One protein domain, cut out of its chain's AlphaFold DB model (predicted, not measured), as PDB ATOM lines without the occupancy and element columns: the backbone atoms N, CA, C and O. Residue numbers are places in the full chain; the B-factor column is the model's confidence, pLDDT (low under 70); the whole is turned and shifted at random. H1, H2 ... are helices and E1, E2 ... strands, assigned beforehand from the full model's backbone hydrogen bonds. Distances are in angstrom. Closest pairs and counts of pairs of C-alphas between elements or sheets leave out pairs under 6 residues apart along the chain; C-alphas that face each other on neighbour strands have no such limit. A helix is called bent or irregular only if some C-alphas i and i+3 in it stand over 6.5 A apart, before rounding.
ATOM      1  N   PHE A  99     -23.598  17.262  22.387       96.81
ATOM      2  CA  PHE A  99     -25.063  17.281  22.414       96.81
ATOM      3  C   PHE A  99     -25.612  16.003  23.054       96.81
ATOM      4  O   PHE A  99     -25.118  14.906  22.773       96.81
ATOM      5  N   GLU A 100     -26.649  16.130  23.885       96.69
ATOM      6  CA  GLU A 100     -27.301  14.987  24.533       96.69
ATOM      7  C   GLU A 100     -27.797  13.947  23.520       96.69
ATOM      8  O   GLU A 100     -27.634  12.746  23.735       96.69
ATOM      9  N   GLU A 101     -28.308  14.398  22.373       95.94
ATOM     10  CA  GLU A 101     -28.760  13.533  21.282       95.94
ATOM     11  C   GLU A 101     -27.689  12.511  20.867       95.94
ATOM     12  O   GLU A 101     -28.014  11.354  20.586       95.94
ATOM     13  N   ARG A 102     -26.397  12.882  20.904       96.75
ATOM     14  CA  ARG A 102     -25.322  11.941  20.565       96.75
ATOM     15  C   ARG A 102     -25.242  10.792  21.561       96.75
ATOM     16  O   ARG A 102     -25.053   9.648  21.153       96.75
ATOM     17  N   LEU A 103     -25.386  11.086  22.852       97.75
ATOM     18  CA  LEU A 103     -25.395  10.069  23.901       97.75
ATOM     19  C   LEU A 103     -26.608   9.150  23.729       97.75
ATOM     20  O   LEU A 103     -26.445   7.932  23.735       97.75
ATOM     21  N   ILE A 104     -27.796   9.710  23.484       96.19
ATOM     22  CA  ILE A 104     -29.033   8.940  23.272       96.19
ATOM     23  C   ILE A 104     -28.910   8.012  22.057       96.19
ATOM     24  O   ILE A 104     -29.247   6.830  22.149       96.19
ATOM     25  N   ALA A 105     -28.379   8.507  20.936       96.38
ATOM     26  CA  ALA A 105     -28.173   7.699  19.736       96.38
ATOM     27  C   ALA A 105     -27.255   6.492  20.005       96.38
ATOM     28  O   ALA A 105     -27.531   5.377  19.561       96.38
ATOM     29  N   LEU A 106     -26.186   6.690  20.783       98.00
ATOM     30  CA  LEU A 106     -25.255   5.622  21.157       98.00
ATOM     31  C   LEU A 106     -25.863   4.629  22.161       98.00
ATOM     32  O   LEU A 106     -25.552   3.436  22.088       98.00
ATOM     33  N   LEU A 107     -26.765   5.074  23.047       97.00
ATOM     34  CA  LEU A 107     -27.458   4.197  24.005       97.00
ATOM     35  C   LEU A 107     -28.213   3.051  23.325       97.00
ATOM     36  O   LEU A 107     -28.245   1.947  23.870       97.00
ATOM     37  N   GLY A 108     -28.733   3.265  22.111       96.44
ATOM     38  CA  GLY A 108     -29.398   2.231  21.308       96.44
ATOM     39  C   GLY A 108     -28.566   0.969  21.081       96.44
ATOM     40  O   GLY A 108     -29.111  -0.125  20.964       96.44
ATOM     41  N   THR A 109     -27.238   1.075  21.102       97.38
ATOM     42  CA  THR A 109     -26.357  -0.086  20.887       97.38
ATOM     43  C   THR A 109     -26.260  -0.993  22.117       97.38
ATOM     44  O   THR A 109     -25.883  -2.161  22.014       97.38
ATOM     45  N   PHE A 110     -26.649  -0.488  23.289       98.00
ATOM     46  CA  PHE A 110     -26.587  -1.227  24.546       98.00
ATOM     47  C   PHE A 110     -27.866  -2.003  24.882       98.00
ATOM     48  O   PHE A 110     -27.875  -2.705  25.892       98.00
ATOM     49  N   LEU A 111     -28.919  -1.928  24.054       97.19
ATOM     50  CA  LEU A 111     -30.201  -2.608  24.303       97.19
ATOM     51  C   LEU A 111     -30.009  -4.102  24.600       97.19
ATOM     52  O   LEU A 111     -30.530  -4.631  25.577       97.19
ATOM     53  N   ASP A 112     -29.172  -4.778  23.820       95.56
ATOM     54  CA  ASP A 112     -28.994  -6.226  23.949       95.56
ATOM     55  C   ASP A 112     -27.907  -6.640  24.948       95.56
ATOM     56  O   ASP A 112     -27.701  -7.836  25.162       95.56
ATOM     57  N   TYR A 113     -27.226  -5.691  25.593       98.12
ATOM     58  CA  TYR A 113     -26.165  -6.004  26.548       98.12
ATOM     59  C   TYR A 113     -26.718  -6.520  27.868       98.12
ATOM     60  O   TYR A 113     -27.656  -5.946  28.414       98.12
ATOM     61  N   ARG A 114     -26.132  -7.594  28.393       98.25
ATOM     62  CA  ARG A 114     -26.437  -8.181  29.708       98.25
ATOM     63  C   ARG A 114     -25.341  -7.826  30.708       98.25
ATOM     64  O   ARG A 114     -24.225  -7.500  30.294       98.25
ATOM     65  N   TYR A 115     -25.652  -7.874  31.999       98.25
ATOM     66  CA  TYR A 115     -24.666  -7.529  33.019       98.25
ATOM     67  C   TYR A 115     -23.796  -8.730  33.380       98.25
ATOM     68  O   TYR A 115     -24.296  -9.809  33.683       98.25
ATOM     69  N   ASP A 116     -22.488  -8.517  33.429       97.81
ATOM     70  CA  ASP A 116     -21.529  -9.447  34.011       97.81
ATOM     71  C   ASP A 116     -20.414  -8.638  34.678       97.81
ATOM     72  O   ASP A 116     -19.715  -7.857  34.035       97.81
ATOM     73  N   GLY A 117     -20.247  -8.809  35.990       93.31
ATOM     74  CA  GLY A 117     -19.267  -8.042  36.763       93.31
ATOM     75  C   GLY A 117     -17.807  -8.355  36.414       93.31
ATOM     76  O   GLY A 117     -16.929  -7.549  36.710       93.31
ATOM     77  N   SER A 118     -17.543  -9.501  35.784       92.25
ATOM     78  CA  SER A 118     -16.202 -10.026  35.507       92.25
ATOM     79  C   SER A 118     -15.813  -9.961  34.031       92.25
ATOM     80  O   SER A 118     -14.644  -9.757  33.702       92.25
ATOM     81  N   ARG A 119     -16.785 -10.118  33.130       95.44
ATOM     82  CA  ARG A 119     -16.583 -10.171  31.684       95.44
ATOM     83  C   ARG A 119     -17.313  -9.020  31.020       95.44
ATOM     84  O   ARG A 119     -18.535  -8.951  31.051       95.44
ATOM     85  N   ALA A 120     -16.571  -8.157  30.345       96.12
ATOM     86  CA  ALA A 120     -17.153  -7.014  29.670       96.12
ATOM     87  C   ALA A 120     -16.535  -6.794  28.291       96.12
ATOM     88  O   ALA A 120     -15.326  -6.936  28.102       96.12
ATOM     89  N   TYR A 121     -17.390  -6.430  27.343       98.12
ATOM     90  CA  TYR A 121     -17.061  -6.236  25.942       98.12
ATOM     91  C   TYR A 121     -17.614  -4.893  25.476       98.12
ATOM     92  O   TYR A 121     -18.677  -4.447  25.906       98.12
ATOM     93  N   TYR A 122     -16.905  -4.248  24.565       98.44
ATOM     94  CA  TYR A 122     -17.258  -2.943  24.036       98.44
ATOM     95  C   TYR A 122     -18.002  -3.100  22.709       98.44
ATOM     96  O   TYR A 122     -17.660  -3.977  21.912       98.44
ATOM     97  N   PRO A 123     -19.008  -2.259  22.436       98.00
ATOM     98  CA  PRO A 123     -19.678  -2.253  21.137       98.00
ATOM     99  C   PRO A 123     -18.787  -1.715  20.011       98.00
ATOM    100  O   PRO A 123     -19.014  -2.026  18.843       98.00
ATOM    101  N   TRP A 124     -17.756  -0.936  20.354       97.56
ATOM    102  CA  TRP A 124     -16.827  -0.331  19.405       97.56
ATOM    103  C   TRP A 124     -15.408  -0.296  19.963       97.56
ATOM    104  O   TRP A 124     -15.201  -0.343  21.175       97.56
ATOM    105  N   ALA A 125     -14.430  -0.143  19.071       97.19
ATOM    106  CA  ALA A 125     -13.087   0.237  19.481       97.19
ATOM    107  C   ALA A 125     -13.097   1.646  20.095       97.19
ATOM    108  O   ALA A 125     -13.840   2.523  19.645       97.19
ATOM    109  N   LEU A 126     -12.246   1.856  21.098       96.62
ATOM    110  CA  LEU A 126     -12.010   3.158  21.715       96.62
ATOM    111  C   LEU A 126     -10.626   3.688  21.309       96.62
ATOM    112  O   LEU A 126      -9.704   2.893  21.107       96.62
ATOM    113  N   PRO A 127     -10.453   5.015  21.177       95.06
ATOM    114  CA  PRO A 127      -9.158   5.594  20.840       95.06
ATOM    115  C   PRO A 127      -8.108   5.290  21.916       95.06
ATOM    116  O   PRO A 127      -8.403   5.266  23.109       95.06
ATOM    117  N   GLY A 128      -6.872   5.039  21.472       93.94
ATOM    118  CA  GLY A 128      -5.701   4.897  22.344       93.94
ATOM    119  C   GLY A 128      -5.640   3.625  23.198       93.94
ATOM    120  O   GLY A 128      -4.681   3.460  23.953       93.94
ATOM    121  N   VAL A 129      -6.615   2.715  23.085       96.69
ATOM    122  CA  VAL A 129      -6.693   1.500  23.910       96.69
ATOM    123  C   VAL A 129      -7.133   0.273  23.120       96.69
ATOM    124  O   VAL A 129      -7.843   0.362  22.122       96.69
ATOM    125  N   ARG A 130      -6.711  -0.908  23.582       96.38
ATOM    126  CA  ARG A 130      -7.200  -2.193  23.073       96.38
ATOM    127  C   ARG A 130      -8.224  -2.740  24.051       96.38
ATOM    128  O   ARG A 130      -7.879  -3.045  25.188       96.38
ATOM    129  N   VAL A 131      -9.460  -2.869  23.591       96.56
ATOM    130  CA  VAL A 131     -10.581  -3.397  24.369       96.56
ATOM    131  C   VAL A 131     -11.123  -4.664  23.719       96.56
ATOM    132  O   VAL A 131     -10.992  -4.853  22.508       96.56
ATOM    133  N   GLN A 132     -11.729  -5.542  24.515       96.88
ATOM    134  CA  GLN A 132     -12.446  -6.695  23.974       96.88
ATOM    135  C   GLN A 132     -13.741  -6.208  23.328       96.88
ATOM    136  O   GLN A 132     -14.500  -5.480  23.963       96.88
ATOM    137  N   LEU A 133     -13.989  -6.583  22.075       98.31
ATOM    138  CA  LEU A 133     -15.191  -6.186  21.341       98.31
ATOM    139  C   LEU A 133     -16.267  -7.263  21.440       98.31
ATOM    140  O   LEU A 133     -15.952  -8.450  21.500       98.31
ATOM    141  N   ALA A 134     -17.532  -6.850  21.442       97.25
ATOM    142  CA  ALA A 134     -18.646  -7.780  21.310       97.25
ATOM    143  C   ALA A 134     -18.697  -8.369  19.883       97.25
ATOM    144  O   ALA A 134     -18.297  -7.689  18.934       97.25
ATOM    145  N   PRO A 135     -19.239  -9.591  19.694       96.50
ATOM    146  CA  PRO A 135     -19.847 -10.481  20.696       96.50
ATOM    147  C   PRO A 135     -18.836 -11.211  21.611       96.50
ATOM    148  O   PRO A 135     -17.697 -11.428  21.200       96.50
ATOM    149  N   PRO A 136     -19.253 -11.661  22.819       96.81
ATOM    150  CA  PRO A 136     -20.607 -11.596  23.387       96.81
ATOM    151  C   PRO A 136     -20.982 -10.202  23.917       96.81
ATOM    152  O   PRO A 136     -20.126  -9.363  24.173       96.81
ATOM    153  N   ARG A 137     -22.285  -9.943  24.071       97.81
ATOM    154  CA  ARG A 137     -22.828  -8.651  24.532       97.81
ATOM    155  C   ARG A 137     -22.984  -8.635  26.054       97.81
ATOM    156  O   ARG A 137     -24.097  -8.627  26.573       97.81
ATOM    157  N   LEU A 138     -21.858  -8.686  26.758       98.19
ATOM    158  CA  LEU A 138     -21.789  -8.547  28.217       98.19
ATOM    159  C   LEU A 138     -21.086  -7.235  28.567       98.19
ATOM    160  O   LEU A 138     -20.128  -6.864  27.889       98.19
ATOM    161  N   ASN A 139     -21.537  -6.533  29.600       97.12
ATOM    162  CA  ASN A 139     -20.840  -5.369  30.141       97.12
ATOM    163  C   ASN A 139     -20.984  -5.284  31.665       97.12
ATOM    164  O   ASN A 139     -21.748  -6.014  32.288       97.12
ATOM    165  N   ASN A 140     -20.251  -4.350  32.255       97.75
ATOM    166  CA  ASN A 140     -20.385  -3.964  33.654       97.75
ATOM    167  C   ASN A 140     -20.564  -2.447  33.765       97.75
ATOM    168  O   ASN A 140     -20.608  -1.729  32.764       97.75
ATOM    169  N   CYS A 141     -20.669  -1.957  34.997       97.56
ATOM    170  CA  CYS A 141     -20.927  -0.553  35.279       97.56
ATOM    171  C   CYS A 141     -19.858   0.385  34.691       97.56
ATOM    172  O   CYS A 141     -20.211   1.336  33.993       97.56
ATOM    173  N   CYS A 142     -18.569   0.083  34.871       97.69
ATOM    174  CA  CYS A 142     -17.489   0.930  34.367       97.69
ATOM    175  C   CYS A 142     -17.370   0.882  32.837       97.69
ATOM    176  O   CYS A 142     -17.268   1.924  32.198       97.69
ATOM    177  N   THR A 143     -17.414  -0.311  32.237       98.06
ATOM    178  CA  THR A 143     -17.281  -0.479  30.775       98.06
ATOM    179  C   THR A 143     -18.444   0.129  30.002       98.06
ATOM    180  O   THR A 143     -18.221   0.709  28.943       98.06
ATOM    181  N   PHE A 144     -19.673   0.059  30.526       98.62
ATOM    182  CA  PHE A 144     -20.816   0.761  29.941       98.62
ATOM    183  C   PHE A 144     -20.588   2.277  29.919       98.62
ATOM    184  O   PHE A 144     -20.711   2.904  28.866       98.62
ATOM    185  N   VAL A 145     -20.226   2.852  31.070       98.69
ATOM    186  CA  VAL A 145     -19.986   4.292  31.200       98.69
ATOM    187  C   VAL A 145     -18.830   4.731  30.303       98.69
ATOM    188  O   VAL A 145     -18.973   5.710  29.572       98.69
ATOM    189  N   GLU A 146     -17.713   3.998  30.301       98.69
ATOM    190  CA  GLU A 146     -16.577   4.293  29.428       98.69
ATOM    191  C   GLU A 146     -16.985   4.259  27.959       98.69
ATOM    192  O   GLU A 146     -16.768   5.228  27.234       98.69
ATOM    193  N   ALA A 147     -17.602   3.160  27.523       98.50
ATOM    194  CA  ALA A 147     -17.971   2.961  26.133       98.50
ATOM    195  C   ALA A 147     -18.912   4.063  25.638       98.50
ATOM    196  O   ALA A 147     -18.702   4.579  24.544       98.50
ATOM    197  N   LEU A 148     -19.913   4.448  26.434       98.75
ATOM    198  CA  LEU A 148     -20.845   5.514  26.075       98.75
ATOM    199  C   LEU A 148     -20.143   6.874  25.980       98.75
ATOM    200  O   LEU A 148     -20.246   7.549  24.954       98.75
ATOM    201  N   LEU A 149     -19.436   7.278  27.039       98.62
ATOM    202  CA  LEU A 149     -18.852   8.616  27.123       98.62
ATOM    203  C   LEU A 149     -17.690   8.779  26.142       98.62
ATOM    204  O   LEU A 149     -17.687   9.702  25.333       98.62
ATOM    205  N   VAL A 150     -16.726   7.860  26.146       98.50
ATOM    206  CA  VAL A 150     -15.536   7.964  25.290       98.50
ATOM    207  C   VAL A 150     -15.933   7.920  23.819       98.50
ATOM    208  O   VAL A 150     -15.385   8.677  23.017       98.50
ATOM    209  N   LYS A 151     -16.918   7.095  23.441       98.38
ATOM    210  CA  LYS A 151     -17.426   7.074  22.065       98.38
ATOM    211  C   LYS A 151     -18.064   8.407  21.682       98.38
ATOM    212  O   LYS A 151     -17.685   8.964  20.656       98.38
ATOM    213  N   ALA A 152     -18.955   8.944  22.517       98.25
ATOM    214  CA  ALA A 152     -19.621  10.214  22.239       98.25
ATOM    215  C   ALA A 152     -18.615  11.359  22.046       98.25
ATOM    216  O   ALA A 152     -18.659  12.054  21.033       98.25
ATOM    217  N   PHE A 153     -17.677  11.524  22.978       98.38
ATOM    218  CA  PHE A 153     -16.707  12.617  22.924       98.38
ATOM    219  C   PHE A 153     -15.673  12.423  21.805       98.38
ATOM    220  O   PHE A 153     -15.332  13.389  21.122       98.38
ATOM    221  N   SER A 154     -15.211  11.195  21.553       98.00
ATOM    222  CA  SER A 154     -14.249  10.943  20.469       98.00
ATOM    223  C   SER A 154     -14.832  11.171  19.077       98.00
ATOM    224  O   SER A 154     -14.134  11.688  18.210       98.00
ATOM    225  N   GLU A 155     -16.102  10.840  18.847       97.44
ATOM    226  CA  GLU A 155     -16.744  11.065  17.547       97.44
ATOM    227  C   GLU A 155     -17.042  12.534  17.279       97.44
ATOM    228  O   GLU A 155     -16.934  12.974  16.138       97.44
ATOM    229  N   VAL A 156     -17.396  13.295  18.318       97.56
ATOM    230  CA  VAL A 156     -17.696  14.725  18.177       97.56
ATOM    231  C   VAL A 156     -16.417  15.542  17.991       97.56
ATOM    232  O   VAL A 156     -16.399  16.482  17.201       97.56
ATOM    233  N   HIS A 157     -15.339  15.196  18.699       97.62
ATOM    234  CA  HIS A 157     -14.149  16.048  18.776       97.62
ATOM    235  C   HIS A 157     -12.927  15.504  18.025       97.62
ATOM    236  O   HIS A 157     -11.959  16.243  17.827       97.62
ATOM    237  N   GLY A 158     -12.941  14.239  17.594       95.56
ATOM    238  CA  GLY A 158     -11.828  13.621  16.879       95.56
ATOM    239  C   GLY A 158     -10.502  13.811  17.620       95.56
ATOM    240  O   GLY A 158     -10.390  13.500  18.802       95.56
ATOM    241  N   ALA A 159      -9.507  14.379  16.934       93.88
ATOM    242  CA  ALA A 159      -8.168  14.608  17.480       93.88
ATOM    243  C   ALA A 159      -8.105  15.610  18.651       93.88
ATOM    244  O   ALA A 159      -7.111  15.627  19.372       93.88
ATOM    245  N   ALA A 160      -9.135  16.443  18.855       95.19
ATOM    246  CA  ALA A 160      -9.189  17.362  19.994       95.19
ATOM    247  C   ALA A 160      -9.548  16.655  21.314       95.19
ATOM    248  O   ALA A 160      -9.342  17.218  22.389       95.19
ATOM    249  N   PHE A 161     -10.061  15.424  21.245       97.31
ATOM    250  CA  PHE A 161     -10.311  14.578  22.404       97.31
ATOM    251  C   PHE A 161      -9.242  13.488  22.506       97.31
ATOM    252  O   PHE A 161      -8.944  12.789  21.539       97.31
ATOM    253  N   SER A 162      -8.679  13.327  23.703       94.75
ATOM    254  CA  SER A 162      -7.658  12.320  23.978       94.75
ATOM    255  C   SER A 162      -8.150  11.326  25.020       94.75
ATOM    256  O   SER A 162      -8.618  11.703  26.095       94.75
ATOM    257  N   TRP A 163      -7.994  10.047  24.696       97.69
ATOM    258  CA  TRP A 163      -8.196   8.928  25.603       97.69
ATOM    259  C   TRP A 163      -7.039   7.953  25.422       97.69
ATOM    260  O   TRP A 163      -6.628   7.671  24.297       97.69
ATOM    261  N   ASP A 164      -6.490   7.465  26.528       96.62
ATOM    262  CA  ASP A 164      -5.311   6.608  26.533       96.62
ATOM    263  C   ASP A 164      -5.463   5.452  27.533       96.62
ATOM    264  O   ASP A 164      -6.427   5.353  28.299       96.62
ATOM    265  N   ALA A 165      -4.470   4.562  27.556       96.56
ATOM    266  CA  ALA A 165      -4.464   3.416  28.458       96.56
ATOM    267  C   ALA A 165      -4.474   3.804  29.945       96.56
ATOM    268  O   ALA A 165      -4.919   3.011  30.777       96.56
ATOM    269  N   ARG A 166      -3.988   4.996  30.314       96.19
ATOM    270  CA  ARG A 166      -4.045   5.473  31.700       96.19
ATOM    271  C   ARG A 166      -5.473   5.880  32.059       96.19
ATOM    272  O   ARG A 166      -5.941   5.470  33.118       96.19
ATOM    273  N   ARG A 167      -6.171   6.606  31.183       97.44
ATOM    274  CA  ARG A 167      -7.591   6.966  31.348       97.44
ATOM    275  C   ARG A 167      -8.490   5.750  31.450       97.44
ATOM    276  O   ARG A 167      -9.299   5.675  32.370       97.44
ATOM    277  N   HIS A 168      -8.272   4.769  30.585       97.62
ATOM    278  CA  HIS A 168      -8.978   3.497  30.657       97.62
ATOM    279  C   HIS A 168      -8.749   2.792  32.002       97.62
ATOM    280  O   HIS A 168      -9.705   2.427  32.679       97.62
ATOM    281  N   ARG A 169      -7.495   2.677  32.470       96.88
ATOM    282  CA  ARG A 169      -7.200   2.088  33.793       96.88
ATOM    283  C   ARG A 169      -7.864   2.842  34.947       96.88
ATOM    284  O   ARG A 169      -8.316   2.206  35.895       96.88
ATOM    285  N   GLN A 170      -7.928   4.170  34.875       97.25
ATOM    286  CA  GLN A 170      -8.647   4.979  35.859       97.25
ATOM    287  C   GLN A 170     -10.157   4.698  35.821       97.25
ATOM    288  O   GLN A 170     -10.767   4.480  36.861       97.25
ATOM    289  N   MET A 171     -10.756   4.634  34.633       97.62
ATOM    290  CA  MET A 171     -12.172   4.300  34.469       97.62
ATOM    291  C   MET A 171     -12.499   2.883  34.963       97.62
ATOM    292  O   MET A 171     -13.549   2.663  35.559       97.62
ATOM    293  N   MET A 172     -11.582   1.929  34.789       96.38
ATOM    294  CA  MET A 172     -11.711   0.560  35.304       96.38
ATOM    295  C   MET A 172     -11.380   0.422  36.799       96.38
ATOM    296  O   MET A 172     -11.398  -0.693  37.313       96.38
ATOM    297  N   ILE A 173     -11.078   1.521  37.506       94.56
ATOM    298  CA  ILE A 173     -10.725   1.511  38.936       94.56
ATOM    299  C   ILE A 173      -9.535   0.572  39.212       94.56
ATOM    300  O   ILE A 173      -9.485  -0.158  40.198       94.56
ATOM    301  N   ALA A 174      -8.546   0.566  38.317       90.38
ATOM    302  CA  ALA A 174      -7.354  -0.269  38.468       90.38
ATOM    303  C   ALA A 174      -6.332   0.314  39.468       90.38
ATOM    304  O   ALA A 174      -5.324  -0.326  39.756       90.38
ATOM    305  N   SER A 175      -6.555   1.539  39.958       85.12
ATOM    306  CA  SER A 175      -5.702   2.195  40.956       85.12
ATOM    307  C   SER A 175      -6.158   1.866  42.375       85.12
ATOM    308  O   SER A 175      -7.347   1.924  42.675       85.12
ATOM    309  N   THR A 176      -5.199   1.609  43.263       85.00
ATOM    310  CA  THR A 176      -5.410   1.467  44.713       85.00
ATOM    311  C   THR A 176      -5.250   2.785  45.476       85.00
ATOM    312  O   THR A 176      -5.357   2.803  46.699       85.00
ATOM    313  N   GLU A 177      -4.962   3.885  44.779       89.56
ATOM    314  CA  GLU A 177      -4.700   5.202  45.378       89.56
ATOM    315  C   GLU A 177      -5.822   6.197  45.076       89.56
ATOM    316  O   GLU A 177      -6.197   7.000  45.930       89.56
ATOM    317  N   ASP A 178      -6.401   6.122  43.873       94.12
ATOM    318  CA  ASP A 178      -7.497   6.993  43.459       94.12
ATOM    319  C   ASP A 178      -8.828   6.244  43.457       94.12
ATOM    320  O   ASP A 178      -9.262   5.627  42.477       94.12
ATOM    321  N   TYR A 179      -9.493   6.371  44.597       90.38
ATOM    322  CA  TYR A 179     -10.786   5.781  44.892       90.38
ATOM    323  C   TYR A 179     -11.916   6.220  43.959       90.38
ATOM    324  O   TYR A 179     -12.923   5.527  43.790       90.38
ATOM    325  N   PHE A 180     -11.758   7.394  43.355       97.06
ATOM    326  CA  PHE A 180     -12.746   8.014  42.488       97.06
ATOM    327  C   PHE A 180     -12.206   8.173  41.068       97.06
ATOM    328  O   PHE A 180     -12.660   9.043  40.327       97.06
ATOM    329  N   SER A 181     -11.268   7.310  40.678       97.50
ATOM    330  CA  SER A 181     -10.562   7.369  39.399       97.50
ATOM    331  C   SER A 181     -11.441   7.478  38.146       97.50
ATOM    332  O   SER A 181     -11.025   8.195  37.235       97.50
ATOM    333  N   PRO A 182     -12.674   6.936  38.074       98.38
ATOM    334  CA  PRO A 182     -13.592   7.233  36.970       98.38
ATOM    335  C   PRO A 182     -13.941   8.723  36.838       98.38
ATOM    336  O   PRO A 182     -13.948   9.271  35.735       98.38
ATOM    337  N   VAL A 183     -14.175   9.406  37.965       98.56
ATOM    338  CA  VAL A 183     -14.413  10.858  38.002       98.56
ATOM    339  C   VAL A 183     -13.151  11.605  37.579       98.56
ATOM    340  O   VAL A 183     -13.228  12.498  36.736       98.56
ATOM    341  N   THR A 184     -11.990  11.210  38.101       98.12
ATOM    342  CA  THR A 184     -10.695  11.788  37.721       98.12
ATOM    343  C   THR A 184     -10.439  11.655  36.217       98.12
ATOM    344  O   THR A 184     -10.083  12.634  35.562       98.12
ATOM    345  N   ALA A 185     -10.690  10.478  35.636       98.12
ATOM    346  CA  ALA A 185     -10.535  10.230  34.206       98.12
ATOM    347  C   ALA A 185     -11.429  11.146  33.367       98.12
ATOM    348  O   ALA A 185     -10.966  11.708  32.374       98.12
ATOM    349  N   ALA A 186     -12.691  11.331  33.767       98.31
ATOM    350  CA  ALA A 186     -13.621  12.197  33.051       98.31
ATOM    351  C   ALA A 186     -13.215  13.675  33.108       98.31
ATOM    352  O   ALA A 186     -13.226  14.352  32.077       98.31
ATOM    353  N   VAL A 187     -12.811  14.164  34.283       98.06
ATOM    354  CA  VAL A 187     -12.372  15.556  34.468       98.06
ATOM    355  C   VAL A 187     -11.083  15.823  33.698       98.06
ATOM    356  O   VAL A 187     -11.024  16.749  32.891       98.06
ATOM    357  N   GLU A 188     -10.055  14.997  33.883       97.25
ATOM    358  CA  GLU A 188      -8.764  15.237  33.241       97.25
ATOM    359  C   GLU A 188      -8.762  14.930  31.724       97.25
ATOM    360  O   GLU A 188      -7.780  15.232  31.045       97.25
ATOM    361  N   SER A 189      -9.822  14.319  31.183       97.19
ATOM    362  CA  SER A 189     -10.038  14.188  29.725       97.19
ATOM    363  C   SER A 189     -10.896  15.322  29.155       97.19
ATOM    364  O   SER A 189     -11.264  15.296  27.985       97.19
ATOM    365  N   GLY A 190     -11.261  16.308  29.982       97.00
ATOM    366  CA  GLY A 190     -12.068  17.456  29.580       97.00
ATOM    367  C   GLY A 190     -13.560  17.166  29.402       97.00
ATOM    368  O   GLY A 190     -14.296  18.091  29.061       97.00
ATOM    369  N   MET A 191     -14.022  15.936  29.673       98.12
ATOM    370  CA  MET A 191     -15.429  15.536  29.517       98.12
ATOM    371  C   MET A 191     -16.340  16.132  30.588       98.12
ATOM    372  O   MET A 191     -17.548  16.231  30.387       98.12
ATOM    373  N   ALA A 192     -15.781  16.490  31.743       97.62
ATOM    374  CA  ALA A 192     -16.540  16.912  32.909       97.62
ATOM    375  C   ALA A 192     -15.858  18.052  33.664       97.62
ATOM    376  O   ALA A 192     -14.648  18.257  33.556       97.62
ATOM    377  N   VAL A 193     -16.638  18.742  34.488       96.00
ATOM    378  CA  VAL A 193     -16.131  19.563  35.593       96.00
ATOM    379  C   VAL A 193     -16.395  18.843  36.913       96.00
ATOM    380  O   VAL A 193     -17.383  18.119  37.051       96.00
ATOM    381  N   LEU A 194     -15.503  19.002  37.889       96.19
ATOM    382  CA  LEU A 194     -15.701  18.411  39.209       96.19
ATOM    383  C   LEU A 194     -16.867  19.116  39.919       96.19
ATOM    384  O   LEU A 194     -16.936  20.344  39.919       96.19
ATOM    385  N   ALA A 195     -17.767  18.349  40.538       94.31
ATOM    386  CA  ALA A 195     -18.803  18.936  41.381       94.31
ATOM    387  C   ALA A 195     -18.167  19.574  42.636       94.31
ATOM    388  O   ALA A 195     -17.260  18.973  43.220       94.31
ATOM    389  N   PRO A 196     -18.655  20.734  43.107       90.56
ATOM    390  CA  PRO A 196     -18.046  21.450  44.236       90.56
ATOM    391  C   PRO A 196     -18.123  20.678  45.562       90.56
ATOM    392  O   PRO A 196     -17.312  20.878  46.461       90.56
ATOM    393  N   SER A 197     -19.071  19.746  45.687       90.62
ATOM    394  CA  SER A 197     -19.114  18.773  46.780       90.62
ATOM    395  C   SER A 197     -19.770  17.468  46.317       90.62
ATOM    396  O   SER A 197     -20.477  17.430  45.310       90.62
ATOM    397  N   ALA A 198     -19.538  16.376  47.045       92.12
ATOM    398  CA  ALA A 198     -20.192  15.087  46.832       92.12
ATOM    399  C   ALA A 198     -21.661  15.056  47.309       92.12
ATOM    400  O   ALA A 198     -22.404  14.133  46.968       92.12
ATOM    401  N   ASP A 199     -22.075  16.031  48.119       89.62
ATOM    402  CA  ASP A 199     -23.405  16.100  48.740       89.62
ATOM    403  C   ASP A 199     -24.398  16.963  47.961       89.62
ATOM    404  O   ASP A 199     -25.610  16.833  48.151       89.62
ATOM    405  N   VAL A 200     -23.910  17.808  47.051       91.25
ATOM    406  CA  VAL A 200     -24.797  18.655  46.246       91.25
ATOM    407  C   VAL A 200     -25.677  17.783  45.351       91.25
ATOM    408  O   VAL A 200     -25.179  16.776  44.835       91.25
ATOM    409  N   PRO A 201     -26.957  18.143  45.146       92.75
ATOM    410  CA  PRO A 201     -27.797  17.455  44.180       92.75
ATOM    411  C   PRO A 201     -27.101  17.356  42.817       92.75
ATOM    412  O   PRO A 201     -26.455  18.323  42.391       92.75
ATOM    413  N   PRO A 202     -27.193  16.201  42.141       93.75
ATOM    414  CA  PRO A 202     -26.495  15.988  40.892       93.75
ATOM    415  C   PRO A 202     -27.086  16.887  39.817       93.75
ATOM    416  O   PRO A 202     -28.293  17.121  39.737       93.75
ATOM    417  N   HIS A 203     -26.205  17.364  38.957       91.31
ATOM    418  CA  HIS A 203     -26.597  18.056  37.753       91.31
ATOM    419  C   HIS A 203     -27.047  17.041  36.685       91.31
ATOM    420  O   HIS A 203     -26.562  15.905  36.705       91.31
ATOM    421  N   PRO A 204     -27.928  17.398  35.733       93.81
ATOM    422  CA  PRO A 204     -28.209  16.519  34.604       93.81
ATOM    423  C   PRO A 204     -26.914  16.107  33.900       93.81
ATOM    424  O   PRO A 204     -26.027  16.941  33.688       93.81
ATOM    425  N   TRP A 205     -26.814  14.818  33.589       97.56
ATOM    426  CA  TRP A 205     -25.579  14.147  33.177       97.56
ATOM    427  C   TRP A 205     -24.430  14.325  34.173       97.56
ATOM    428  O   TRP A 205     -23.405  14.941  33.893       97.56
ATOM    429  N   THR A 206     -24.579  13.732  35.352       98.31
ATOM    430  CA  THR A 206     -23.503  13.600  36.339       98.31
ATOM    431  C   THR A 206     -22.944  12.184  36.329       98.31
ATOM    432  O   THR A 206     -23.679  11.222  36.534       98.31
ATOM    433  N   LEU A 207     -21.632  12.054  36.160       98.75
ATOM    434  CA  LEU A 207     -20.903  10.821  36.437       98.75
ATOM    435  C   LEU A 207     -20.661  10.691  37.938       98.75
ATOM    436  O   LEU A 207     -20.115  11.607  38.556       98.75
ATOM    437  N   ILE A 208     -21.005   9.540  38.510       98.69
ATOM    438  CA  ILE A 208     -20.749   9.212  39.911       98.69
ATOM    439  C   ILE A 208     -19.902   7.949  39.996       98.69
ATOM    440  O   ILE A 208     -20.260   6.916  39.435       98.69
ATOM    441  N   GLN A 209     -18.819   8.032  40.771       98.31
ATOM    442  CA  GLN A 209     -18.187   6.863  41.375       98.31
ATOM    443  C   GLN A 209     -18.554   6.846  42.856       98.31
ATOM    444  O   GLN A 209     -18.178   7.756  43.603       98.31
ATOM    445  N   GLY A 210     -19.296   5.823  43.274       97.44
ATOM    446  CA  GLY A 210     -19.773   5.669  44.644       97.44
ATOM    447  C   GLY A 210     -19.402   4.320  45.233       97.44
ATOM    448  O   GLY A 210     -19.297   3.325  44.521       97.44
ATOM    449  N   TRP A 211     -19.251   4.275  46.551       97.31
ATOM    450  CA  TRP A 211     -18.912   3.062  47.278       97.31
ATOM    451  C   TRP A 211     -19.670   2.949  48.592       97.31
ATOM    452  O   TRP A 211     -19.864   3.943  49.297       97.31
ATOM    453  N   ARG A 212     -20.083   1.721  48.926       96.50
ATOM    454  CA  ARG A 212     -20.816   1.436  50.172       96.50
ATOM    455  C   ARG A 212     -19.893   1.383  51.388       96.50
ATOM    456  O   ARG A 212     -20.291   1.765  52.481       96.50
ATOM    457  N   SER A 213     -18.658   0.938  51.185       94.19
ATOM    458  CA  SER A 213     -17.573   0.954  52.167       94.19
ATOM    459  C   SER A 213     -16.258   1.253  51.456       94.19
ATOM    460  O   SER A 213     -16.147   0.992  50.260       94.19
ATOM    461  N   GLN A 214     -15.254   1.772  52.171       87.81
ATOM    462  CA  GLN A 214     -13.925   2.014  51.594       87.81
ATOM    463  C   GLN A 214     -13.395   0.746  50.894       87.81
ATOM    464  O   GLN A 214     -13.342  -0.319  51.498       87.81
ATOM    465  N   TRP A 215     -13.080   0.861  49.602       87.06
ATOM    466  CA  TRP A 215     -12.685  -0.217  48.671       87.06
ATOM    467  C   TRP A 215     -13.655  -1.395  48.509       87.06
ATOM    468  O   TRP A 215     -13.340  -2.352  47.809       87.06
ATOM    469  N   GLY A 216     -14.872  -1.306  49.054       88.69
ATOM    470  CA  GLY A 216     -15.890  -2.351  48.971       88.69
ATOM    471  C   GLY A 216     -17.181  -1.899  48.287       88.69
ATOM    472  O   GLY A 216     -17.717  -0.822  48.552       88.69
ATOM    473  N   SER A 217     -17.728  -2.767  47.426       91.25
ATOM    474  CA  SER A 217     -18.998  -2.530  46.714       91.25
ATOM    475  C   SER A 217     -19.036  -1.182  45.976       91.25
ATOM    476  O   SER A 217     -19.929  -0.357  46.202       91.25
ATOM    477  N   GLY A 218     -18.031  -0.949  45.129       94.62
ATOM    478  CA  GLY A 218     -17.957   0.218  44.255       94.62
ATOM    479  C   GLY A 218     -18.933   0.128  43.090       94.62
ATOM    480  O   GLY A 218     -19.289  -0.964  42.649       94.62
ATOM    481  N   HIS A 219     -19.371   1.282  42.593       97.44
ATOM    482  CA  HIS A 219     -20.260   1.362  41.444       97.44
ATOM    483  C   HIS A 219     -20.093   2.679  40.684       97.44
ATOM    484  O   HIS A 219     -20.156   3.754  41.287       97.44
ATOM    485  N   THR A 220     -19.933   2.583  39.363       98.38
ATOM    486  CA  THR A 220     -19.888   3.728  38.445       98.38
ATOM    487  C   THR A 220     -21.218   3.853  37.711       98.38
ATOM    488  O   THR A 220     -21.688   2.895  37.104       98.38
ATOM    489  N   PHE A 221     -21.849   5.023  37.752       98.69
ATOM    490  CA  PHE A 221     -23.143   5.235  37.099       98.69
ATOM    491  C   PHE A 221     -23.347   6.691  36.696       98.69
ATOM    492  O   PHE A 221     -22.634   7.587  37.150       98.69
ATOM    493  N   LEU A 222     -24.340   6.918  35.840       98.81
ATOM    494  CA  LEU A 222     -24.738   8.244  35.392       98.81
ATOM    495  C   LEU A 222     -26.046   8.643  36.070       98.81
ATOM    496  O   LEU A 222     -26.980   7.850  36.156       98.81
ATOM    497  N   VAL A 223     -26.138   9.883  36.528       98.44
ATOM    498  CA  VAL A 223     -27.415  10.534  36.820       98.44
ATOM    499  C   VAL A 223     -27.748  11.396  35.617       98.44
ATOM    500  O   VAL A 223     -27.075  12.394  35.377       98.44
ATOM    501  N   VAL A 224     -28.750  11.001  34.837       97.31
ATOM    502  CA  VAL A 224     -29.135  11.761  33.640       97.31
ATOM    503  C   VAL A 224     -29.985  12.972  34.006       97.31
ATOM    504  O   VAL A 224     -29.877  13.993  33.338       97.31
ATOM    505  N   ASP A 225     -30.747  12.907  35.106       95.81
ATOM    506  CA  ASP A 225     -31.527  14.045  35.594       95.81
ATOM    507  C   ASP A 225     -31.931  13.941  37.079       95.81
ATOM    508  O   ASP A 225     -31.870  12.868  37.693       95.81
ATOM    509  N   PHE A 226     -32.362  15.066  37.654       94.31
ATOM    510  CA  PHE A 226     -32.773  15.232  39.045       94.31
ATOM    511  C   PHE A 226     -34.043  16.086  39.153       94.31
ATOM    512  O   PHE A 226     -34.085  17.230  38.704       94.31
ATOM    513  N   ASN A 227     -35.064  15.556  39.827       93.12
ATOM    514  CA  ASN A 227     -36.275  16.298  40.151       93.12
ATOM    515  C   ASN A 227     -36.174  16.890  41.564       93.12
ATOM    516  O   ASN A 227     -36.323  16.181  42.560       93.12
ATOM    517  N   SER A 228     -35.972  18.206  41.663       89.75
ATOM    518  CA  SER A 228     -35.848  18.908  42.952       89.75
ATOM    519  C   SER A 228     -37.129  18.879  43.797       89.75
ATOM    520  O   SER A 228     -37.058  18.944  45.026       89.75
ATOM    521  N   GLY A 229     -38.298  18.744  43.160       90.06
ATOM    522  CA  GLY A 229     -39.597  18.697  43.830       90.06
ATOM    523  C   GLY A 229     -39.816  17.423  44.648       90.06
ATOM    524  O   GLY A 229     -40.381  17.496  45.741       90.06
ATOM    525  N   THR A 230     -39.353  16.275  44.147       92.06
ATOM    526  CA  THR A 230     -39.488  14.965  44.809       92.06
ATOM    527  C   THR A 230     -38.171  14.388  45.320       92.06
ATOM    528  O   THR A 230     -38.170  13.298  45.892       92.06
ATOM    529  N   ASP A 231     -37.059  15.104  45.133       93.12
ATOM    530  CA  ASP A 231     -35.697  14.657  45.446       93.12
ATOM    531  C   ASP A 231     -35.260  13.416  44.641       93.12
ATOM    532  O   ASP A 231     -34.291  12.753  44.992       93.12
ATOM    533  N   LYS A 232     -35.973  13.051  43.568       95.75
ATOM    534  CA  LYS A 232     -35.731  11.817  42.803       95.75
ATOM    535  C   LYS A 232     -34.637  12.010  41.759       95.75
ATOM    536  O   LYS A 232     -34.581  13.041  41.093       95.75
ATOM    537  N   VAL A 233     -33.800  10.991  41.583       97.06
ATOM    538  CA  VAL A 233     -32.715  10.963  40.591       97.06
ATOM    539  C   VAL A 233     -32.948   9.870  39.559       97.06
ATOM    540  O   VAL A 233     -33.204   8.715  39.905       97.06
ATOM    541  N   LEU A 234     -32.822  10.224  38.285       98.12
ATOM    542  CA  LEU A 234     -32.892   9.275  37.186       98.12
ATOM    543  C   LEU A 234     -31.489   8.718  36.932       98.12
ATOM    544  O   LEU A 234     -30.638   9.375  36.334       98.12
ATOM    545  N   VAL A 235     -31.242   7.513  37.443       98.56
ATOM    546  CA  VAL A 235     -29.947   6.830  37.330       98.56
ATOM    547  C   VAL A 235     -29.946   5.929  36.104       98.56
ATOM    548  O   VAL A 235     -30.792   5.044  36.004       98.56
ATOM    549  N   LEU A 236     -28.972   6.125  35.222       98.75
ATOM    550  CA  LEU A 236     -28.653   5.272  34.084       98.75
ATOM    551  C   LEU A 236     -27.378   4.480  34.397       98.75
ATOM    552  O   LEU A 236     -26.323   5.048  34.695       98.75
ATOM    553  N   GLU A 237     -27.467   3.158  34.349       98.62
ATOM    554  CA  GLU A 237     -26.385   2.260  34.754       98.62
ATOM    555  C   GLU A 237     -26.438   0.936  33.988       98.62
ATOM    556  O   GLU A 237     -27.464   0.599  33.398       98.62
ATOM    557  N   SER A 238     -25.352   0.163  34.051       98.50
ATOM    558  CA  SER A 238     -25.418  -1.282  33.824       98.50
ATOM    559  C   SER A 238     -25.347  -2.010  35.161       98.50
ATOM    560  O   SER A 238     -24.437  -1.737  35.951       98.50
ATOM    561  N   ASN A 239     -26.305  -2.897  35.440       97.81
ATOM    562  CA  ASN A 239     -26.397  -3.624  36.711       97.81
ATOM    563  C   ASN A 239     -27.140  -4.967  36.558       97.81
ATOM    564  O   ASN A 239     -27.842  -5.172  35.571       97.81
ATOM    565  N   ALA A 240     -27.012  -5.851  37.553       97.44
ATOM    566  CA  ALA A 240     -27.801  -7.085  37.715       97.44
ATOM    567  C   ALA A 240     -28.833  -6.985  38.862       97.44
ATOM    568  O   ALA A 240     -29.296  -7.987  39.404       97.44
ATOM    569  N   ALA A 241     -29.142  -5.763  39.299       95.56
ATOM    570  CA  ALA A 241     -30.031  -5.475  40.416       95.56
ATOM    571  C   ALA A 241     -31.012  -4.351  40.062       95.56
ATOM    572  O   ALA A 241     -30.891  -3.701  39.028       95.56
ATOM    573  N   PHE A 242     -31.977  -4.097  40.950       95.19
ATOM    574  CA  PHE A 242     -32.940  -2.991  40.821       95.19
ATOM    575  C   PHE A 242     -33.782  -3.043  39.535       95.19
ATOM    576  O   PHE A 242     -34.097  -2.005  38.955       95.19
ATOM    577  N   GLY A 243     -34.142  -4.258  39.109       93.81
ATOM    578  CA  GLY A 243     -34.898  -4.495  37.878       93.81
ATOM    579  C   GLY A 243     -34.048  -4.447  36.608       93.81
ATOM    580  O   GLY A 243     -34.605  -4.270  35.532       93.81
ATOM    581  N   LEU A 244     -32.721  -4.570  36.734       98.06
ATOM    582  CA  LEU A 244     -31.786  -4.567  35.614       98.06
ATOM    583  C   LEU A 244     -31.059  -5.905  35.489       98.06
ATOM    584  O   LEU A 244     -30.650  -6.497  36.484       98.06
ATOM    585  N   ASP A 245     -30.843  -6.312  34.247       98.00
ATOM    586  CA  ASP A 245     -29.813  -7.253  33.811       98.00
ATOM    587  C   ASP A 245     -29.148  -6.668  32.560       98.00
ATOM    588  O   ASP A 245     -29.542  -6.950  31.430       98.00
ATOM    589  N   GLY A 246     -28.220  -5.737  32.761       98.12
ATOM    590  CA  GLY A 246     -27.572  -4.941  31.716       98.12
ATOM    591  C   GLY A 246     -27.897  -3.456  31.845       98.12
ATOM    592  O   GLY A 246     -28.160  -2.969  32.945       98.12
ATOM    593  N   VAL A 247     -27.901  -2.735  30.721       98.56
ATOM    594  CA  VAL A 247     -28.081  -1.274  30.715       98.56
ATOM    595  C   VAL A 247     -29.545  -0.886  30.897       98.56
ATOM    596  O   VAL A 247     -30.433  -1.451  30.249       98.56
ATOM    597  N   GLY A 248     -29.808   0.088  31.764       98.50
ATOM    598  CA  GLY A 248     -31.147   0.609  31.999       98.50
ATOM    599  C   GLY A 248     -31.222   1.695  33.052       98.50
ATOM    600  O   GLY A 248     -30.215   2.177  33.576       98.50
ATOM    601  N   TYR A 249     -32.459   2.065  33.358       98.50
ATOM    602  CA  TYR A 249     -32.772   3.057  34.369       98.50
ATOM    603  C   TYR A 249     -33.071   2.361  35.699       98.50
ATOM    604  O   TYR A 249     -33.972   1.518  35.777       98.50
ATOM    605  N   ARG A 250     -32.338   2.713  36.762       98.38
ATOM    606  CA  ARG A 250     -32.486   2.098  38.091       98.38
ATOM    607  C   ARG A 250     -33.940   2.130  38.560       98.38
ATOM    608  O   ARG A 250     -34.522   3.203  38.695       98.38
ATOM    609  N   GLY A 251     -34.497   0.961  38.876       97.38
ATOM    610  CA  GLY A 251     -35.871   0.836  39.367       97.38
ATOM    611  C   GLY A 251     -36.950   1.038  38.299       97.38
ATOM    612  O   GLY A 251     -38.127   0.923  38.621       97.38
ATOM    613  N   LEU A 252     -36.580   1.321  37.048       97.56
ATOM    614  CA  LEU A 252     -37.519   1.486  35.935       97.56
ATOM    615  C   LEU A 252     -37.396   0.370  34.896       97.56
ATOM    616  O   LEU A 252     -38.402   0.055  34.269       97.56
ATOM    617  N   GLY A 253     -36.216  -0.239  34.745       97.56
ATOM    618  CA  GLY A 253     -35.991  -1.406  33.889       97.56
ATOM    619  C   GLY A 253     -34.881  -1.214  32.856       97.56
ATOM    620  O   GLY A 253     -34.325  -0.120  32.699       97.56
ATOM    621  N   ASN A 254     -34.535  -2.301  32.161       98.31
ATOM    622  CA  ASN A 254     -33.546  -2.275  31.087       98.31
ATOM    623  C   ASN A 254     -34.028  -1.435  29.902       98.31
ATOM    624  O   ASN A 254     -35.216  -1.425  29.582       98.31
ATOM    625  N   LEU A 255     -33.092  -0.806  29.181       97.62
ATOM    626  CA  LEU A 255     -33.419  -0.035  27.972       97.62
ATOM    627  C   LEU A 255     -34.150  -0.889  26.921       97.62
ATOM    628  O   LEU A 255     -34.985  -0.372  26.187       97.62
ATOM    629  N   ARG A 256     -33.863  -2.199  26.872       96.62
ATOM    630  CA  ARG A 256     -34.530  -3.158  25.976       96.62
ATOM    631  C   ARG A 256     -36.033  -3.294  26.227       96.62
ATOM    632  O   ARG A 256     -36.759  -3.649  25.308       96.62
ATOM    633  N   ASP A 257     -36.472  -3.006  27.451       95.75
ATOM    634  CA  ASP A 257     -37.858  -3.178  27.884       95.75
ATOM    635  C   ASP A 257     -38.596  -1.836  27.936       95.75
ATOM    636  O   ASP A 257     -39.765  -1.754  27.569       95.75
ATOM    637  N   VAL A 258     -37.919  -0.768  28.383       95.25
ATOM    638  CA  VAL A 258     -38.547   0.554  28.579       95.25
ATOM    639  C   VAL A 258     -38.275   1.553  27.456       95.25
ATOM    640  O   VAL A 258     -38.888   2.617  27.426       95.25
ATOM    641  N   GLY A 259     -37.382   1.216  26.526       95.56
ATOM    642  CA  GLY A 259     -36.914   2.113  25.477       95.56
ATOM    643  C   GLY A 259     -35.789   3.046  25.933       95.56
ATOM    644  O   GLY A 259     -35.308   3.001  27.066       95.56
ATOM    645  N   LEU A 260     -35.338   3.900  25.008       95.50
ATOM    646  CA  LEU A 260     -34.236   4.838  25.258       95.50
ATOM    647  C   LEU A 260     -34.656   6.025  26.121       95.50
ATOM    648  O   LEU A 260     -33.854   6.516  26.909       95.50
ATOM    649  N   HIS A 261     -35.902   6.471  25.989       95.06
ATOM    650  CA  HIS A 261     -36.429   7.573  26.781       95.06
ATOM    651  C   HIS A 261     -37.000   7.038  28.095       95.06
ATOM    652  O   HIS A 261     -37.707   6.026  28.082       95.06
ATOM    653  N   PRO A 262     -36.722   7.690  29.235       94.06
ATOM    654  CA  PRO A 262     -37.346   7.313  30.490       94.06
ATOM    655  C   PRO A 262     -38.870   7.512  30.397       94.06
ATOM    656  O   PRO A 262     -39.335   8.440  29.732       94.06
ATOM    657  N   PRO A 263     -39.675   6.694  31.097       92.69
ATOM    658  CA  PRO A 263     -41.113   6.910  31.168       92.69
ATOM    659  C   PRO A 263     -41.462   8.318  31.670       92.69
ATOM    660  O   PRO A 263     -40.857   8.817  32.625       92.69
ATOM    661  N   ALA A 264     -42.484   8.936  31.075       92.38
ATOM    662  CA  ALA A 264     -43.003  10.218  31.542       92.38
ATOM    663  C   ALA A 264     -43.394  10.143  33.028       92.38
ATOM    664  O   ALA A 264     -43.944   9.142  33.496       92.38
ATOM    665  N   GLY A 265     -43.091  11.203  33.781       94.12
ATOM    666  CA  GLY A 265     -43.382  11.249  35.212       94.12
ATOM    667  C   GLY A 265     -42.574  10.252  36.044       94.12
ATOM    668  O   GLY A 265     -43.012   9.895  37.131       94.12
ATOM    669  N   TRP A 266     -41.406   9.790  35.583       96.00
ATOM    670  CA  TRP A 266     -40.548   8.849  36.321       96.00
ATOM    671  C   TRP A 266     -40.316   9.250  37.792       96.00
ATOM    672  O   TRP A 266     -40.212   8.388  38.660       96.00
ATOM    673  N   TRP A 267     -40.299  10.549  38.101       95.56
ATOM    674  CA  TRP A 267     -40.105  11.088  39.450       95.56
ATOM    675  C   TRP A 267     -41.290  10.864  40.405       95.56
ATOM    676  O   TRP A 267     -41.160  11.147  41.597       95.56
ATOM    677  N   THR A 268     -42.437  10.378  39.923       96.19
ATOM    678  CA  THR A 268     -43.582   9.989  40.765       96.19
ATOM    679  C   THR A 268     -43.514   8.523  41.197       96.19
ATOM    680  O   THR A 268     -44.224   8.121  42.117       96.19
ATOM    681  N   ARG A 269     -42.635   7.724  40.577       96.00
ATOM    682  CA  ARG A 269     -42.512   6.287  40.838       96.00
ATOM    683  C   ARG A 269     -41.783   6.009  42.155       96.00
ATOM    684  O   ARG A 269     -40.766   6.636  42.490       96.00
ATOM    685  N   SER A 270     -42.299   5.054  42.923       96.06
ATOM    686  CA  SER A 270     -41.753   4.650  44.227       96.06
ATOM    687  C   SER A 270     -40.358   4.048  44.111       96.06
ATOM    688  O   SER A 270     -39.511   4.283  44.975       96.06
ATOM    689  N   GLU A 271     -40.114   3.322  43.025       96.38
ATOM    690  CA  GLU A 271     -38.913   2.529  42.763       96.38
ATOM    691  C   GLU A 271     -37.702   3.409  42.457       96.38
ATOM    692  O   GLU A 271     -36.569   3.012  42.731       96.38
ATOM    693  N   VAL A 272     -37.929   4.616  41.929       97.56
ATOM    694  CA  VAL A 272     -36.867   5.580  41.641       97.56
ATOM    695  C   VAL A 272     -36.282   6.100  42.944       97.56
ATOM    696  O   VAL A 272     -36.996   6.439  43.890       97.56
ATOM    697  N   TRP A 273     -34.961   6.165  43.027       97.19
ATOM    698  CA  TRP A 273     -34.299   6.569  44.260       97.19
ATOM    699  C   TRP A 273     -34.289   8.077  44.420       97.19
ATOM    700  O   TRP A 273     -34.245   8.823  43.446       97.19
ATOM    701  N   THR A 274     -34.315   8.520  45.673       96.31
ATOM    702  CA  THR A 274     -34.004   9.907  45.989       96.31
ATOM    703  C   THR A 274     -32.497  10.133  45.993       96.31
ATOM    704  O   THR A 274     -31.729   9.186  46.202       96.31
ATOM    705  N   TRP A 275     -32.055  11.378  45.811       95.50
ATOM    706  CA  TRP A 275     -30.651  11.741  45.958       95.50
ATOM    707  C   TRP A 275     -30.147  11.365  47.347       95.50
ATOM    708  O   TRP A 275     -29.127  10.694  47.470       95.50
ATOM    709  N   ARG A 276     -30.933  11.643  48.392       92.75
ATOM    710  CA  ARG A 276     -30.624  11.197  49.758       92.75
ATOM    711  C   ARG A 276     -30.364   9.702  49.870       92.75
ATOM    712  O   ARG A 276     -29.431   9.297  50.559       92.75
ATOM    713  N   ARG A 277     -31.169   8.871  49.199       95.69
ATOM    714  CA  ARG A 277     -30.960   7.418  49.199       95.69
ATOM    715  C   ARG A 277     -29.656   7.043  48.496       95.69
ATOM    716  O   ARG A 277     -28.989   6.115  48.946       95.69
ATOM    717  N   ILE A 278     -29.268   7.748  47.431       97.25
ATOM    718  CA  ILE A 278     -27.938   7.581  46.827       97.25
ATOM    719  C   ILE A 278     -26.849   7.959  47.832       97.25
ATOM    720  O   ILE A 278     -25.941   7.157  48.039       97.25
ATOM    721  N   CYS A 279     -26.959   9.113  48.494       96.06
ATOM    722  CA  CYS A 279     -25.974   9.582  49.468       96.06
ATOM    723  C   CYS A 279     -25.778   8.604  50.630       96.06
ATOM    724  O   CYS A 279     -24.641   8.307  50.988       96.06
ATOM    725  N   SER A 280     -26.868   8.073  51.191       95.75
ATOM    726  CA  SER A 280     -26.800   7.124  52.306       95.75
ATOM    727  C   SER A 280     -26.332   5.733  51.881       95.75
ATOM    728  O   SER A 280     -25.660   5.052  52.650       95.75
ATOM    729  N   THR A 281     -26.647   5.306  50.653       96.50
ATOM    730  CA  THR A 281     -26.179   4.017  50.116       96.50
ATOM    731  C   THR A 281     -24.697   4.068  49.749       96.50
ATOM    732  O   THR A 281     -23.992   3.078  49.925       96.50
ATOM    733  N   TYR A 282     -24.228   5.204  49.233       97.06
ATOM    734  CA  TYR A 282     -22.845   5.430  48.818       97.06
ATOM    735  C   TYR A 282     -22.230   6.571  49.649       97.06
ATOM    736  O   TYR A 282     -22.082   7.694  49.148       97.06
ATOM    737  N   PRO A 283     -21.881   6.317  50.927       95.88
ATOM    738  CA  PRO A 283     -21.316   7.340  51.806       95.88
ATOM    739  C   PRO A 283     -19.979   7.877  51.285       95.88
ATOM    740  O   PRO A 283     -19.674   9.051  51.478       95.88
ATOM    741  N   PHE A 284     -19.213   7.057  50.562       96.50
ATOM    742  CA  PHE A 284     -17.985   7.483  49.901       96.50
ATOM    743  C   PHE A 284     -18.250   7.639  48.410       96.50
ATOM    744  O   PHE A 284     -18.290   6.662  47.661       96.50
ATOM    745  N   ARG A 285     -18.451   8.873  47.962       96.62
ATOM    746  CA  ARG A 285     -18.758   9.157  46.561       96.62
ATOM    747  C   ARG A 285     -18.082  10.431  46.094       96.62
ATOM    748  O   ARG A 285     -17.778  11.319  46.887       96.62
ATOM    749  N   ARG A 286     -17.908  10.528  44.784       97.69
ATOM    750  CA  ARG A 286     -17.516  11.756  44.100       97.69
ATOM    751  C   ARG A 286     -18.308  11.866  42.806       97.69
ATOM    752  O   ARG A 286     -18.710  10.853  42.234       97.69
ATOM    753  N   GLN A 287     -18.537  13.100  42.375       97.75
ATOM    754  CA  GLN A 287     -19.347  13.411  41.206       97.75
ATOM    755  C   GLN A 287     -18.620  14.361  40.255       97.75
ATOM    756  O   GLN A 287     -17.925  15.278  40.695       97.75
ATOM    757  N   ALA A 288     -18.811  14.138  38.956       98.00
ATOM    758  CA  ALA A 288     -18.353  14.999  37.872       98.00
ATOM    759  C   ALA A 288     -19.548  15.372  36.990       98.00
ATOM    760  O   ALA A 288     -20.275  14.492  36.533       98.00
ATOM    761  N   TRP A 289     -19.757  16.660  36.738       97.06
ATOM    762  CA  TRP A 289     -20.821  17.141  35.862       97.06
ATOM    763  C   TRP A 289     -20.324  17.115  34.420       97.06
ATOM    764  O   TRP A 289     -19.396  17.848  34.068       97.06
ATOM    765  N   LEU A 290     -20.900  16.232  33.608       97.94
ATOM    766  CA  LEU A 290     -20.494  16.025  32.222       97.94
ATOM    767  C   LEU A 290     -20.897  17.223  31.371       97.94
ATOM    768  O   LEU A 290     -21.995  17.767  31.505       97.94
ATOM    769  N   LYS A 291     -20.019  17.589  30.443       97.12
ATOM    770  CA  LYS A 291     -20.212  18.690  29.507       97.12
ATOM    771  C   LYS A 291     -21.196  18.298  28.403       97.12
ATOM    772  O   LYS A 291     -20.801  17.991  27.285       97.12
ATOM    773  N   VAL A 292     -22.481  18.273  28.743       96.75
ATOM    774  CA  VAL A 292     -23.580  17.921  27.828       96.75
ATOM    775  C   VAL A 292     -24.458  19.143  27.550       96.75
ATOM    776  O   VAL A 292     -24.829  19.842  28.500       96.75
ATOM    777  N   LYS A 293     -24.778  19.395  26.278       94.50
ATOM    778  CA  LYS A 293     -25.662  20.464  25.768       94.50
ATOM    779  C   LYS A 293     -27.056  19.925  25.443       94.50
ATOM    780  O   LYS A 293     -27.204  18.713  25.289       94.50
ATOM    781  N   ASP A 294     -28.039  20.819  25.331       90.88
ATOM    782  CA  ASP A 294     -29.416  20.514  24.900       90.88
ATOM    783  C   ASP A 294     -30.051  19.310  25.611       90.88
ATOM    784  O   ASP A 294     -30.424  18.309  25.006       90.88
TER     785      ASP A 294
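This is residues 99 to 294 of the 300 residues of an uncharacterized protein of Myxococcus sp. AM011 (UniProt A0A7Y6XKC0). A twisted, curled sheet of six strands is covered on one face by H2 and H4 and curls round H6 on the other: three layers, with helices on both faces of a sheet. H1 crosses H2 and only grazes the sheet, H3 packs on H2 and H4 off the sheet, and H5 stands beside edge strand E5. The printed part has 196 residues, with six named helices and six named strands in the order H1 H2 H3 H4 E1 E2 E3 E4 E5 H5 H6 E6, a mixed class. The sheet runs E1 E6 E2 E3 E4 E5, all antiparallel. The whole is compact, with a radius of gyration of the C-alphas of 15.4 A, and rounded, spanning 42 by 35 by 34 A.

H1, residues 100 to 110, touches residues 148 to 152 alone of H2, residues 141 to 160, at a steep tilt of 49 degrees, opposite ways; the closest C-alphas, of Leu 103 and Ala 152, are 6.0 A apart. H3, residues 165 to 171, touches H4, residues 181 to 188, at a steep tilt of 60 degrees, with the closest C-alphas, of Met 171 and Pro 182, 4.1 A apart. E1, residues 192 to 194, pairs with E6, residues 284 to 290, where N 193 and O 289 are 2.9 A apart. E2, residues 206 to 213, pairs with E6 through N 207 and O 288, 2.8 A. E2, E3, residues 216 to 227, E4, residues 232 to 239, and E5, residues 246 to 249, form a meander, each strand the antiparallel neighbour of the one before: N 208 and O 221 are 2.9 A apart, N 222 and O 236 3.0 A, N 248 and O 237 2.9 A. H2 has a height over the sheet of 11.3 A, and H4, on the same face, 7.8 A. H5, residues 255 to 258, stands at the sheet's level. H6, residues 275 to 281, is on the opposite face; the C-alphas of Val 233 and Trp 275, the closest of E4 and H6, are 5.8 A apart. Every O i to N i+4 pair is within hydrogen-bond range in H3, H4 and H6, against 4 of 7 in H1 and 14 of 16 in H2; H5 is too short for such a pair.

H1 begins with C-alpha 100 at (-27.301, 14.987, 24.533) and is 16.2 A long. H2, 26.3 A, has a kink of 64 degrees near residue 154 and is irregular, C-alphas 156 and 159 being 9.6 A apart. E2 is 21.1 A long, E3 29.0 A with a bend of 79 degrees at residue 224, and E4 19.0 A. E6, 19.8 A, ends with C-alpha 290 at (-20.494, 16.025, 32.222).

The C-alphas of Ala 159 and Ser 270, the two farthest apart, are 44.1 A apart. The printed part has no cut. The links H1 to H2, E1 to E2 and H5 to H6 are long. The mean pLDDT of the printed part is 96.1, and no printed residue is under 70.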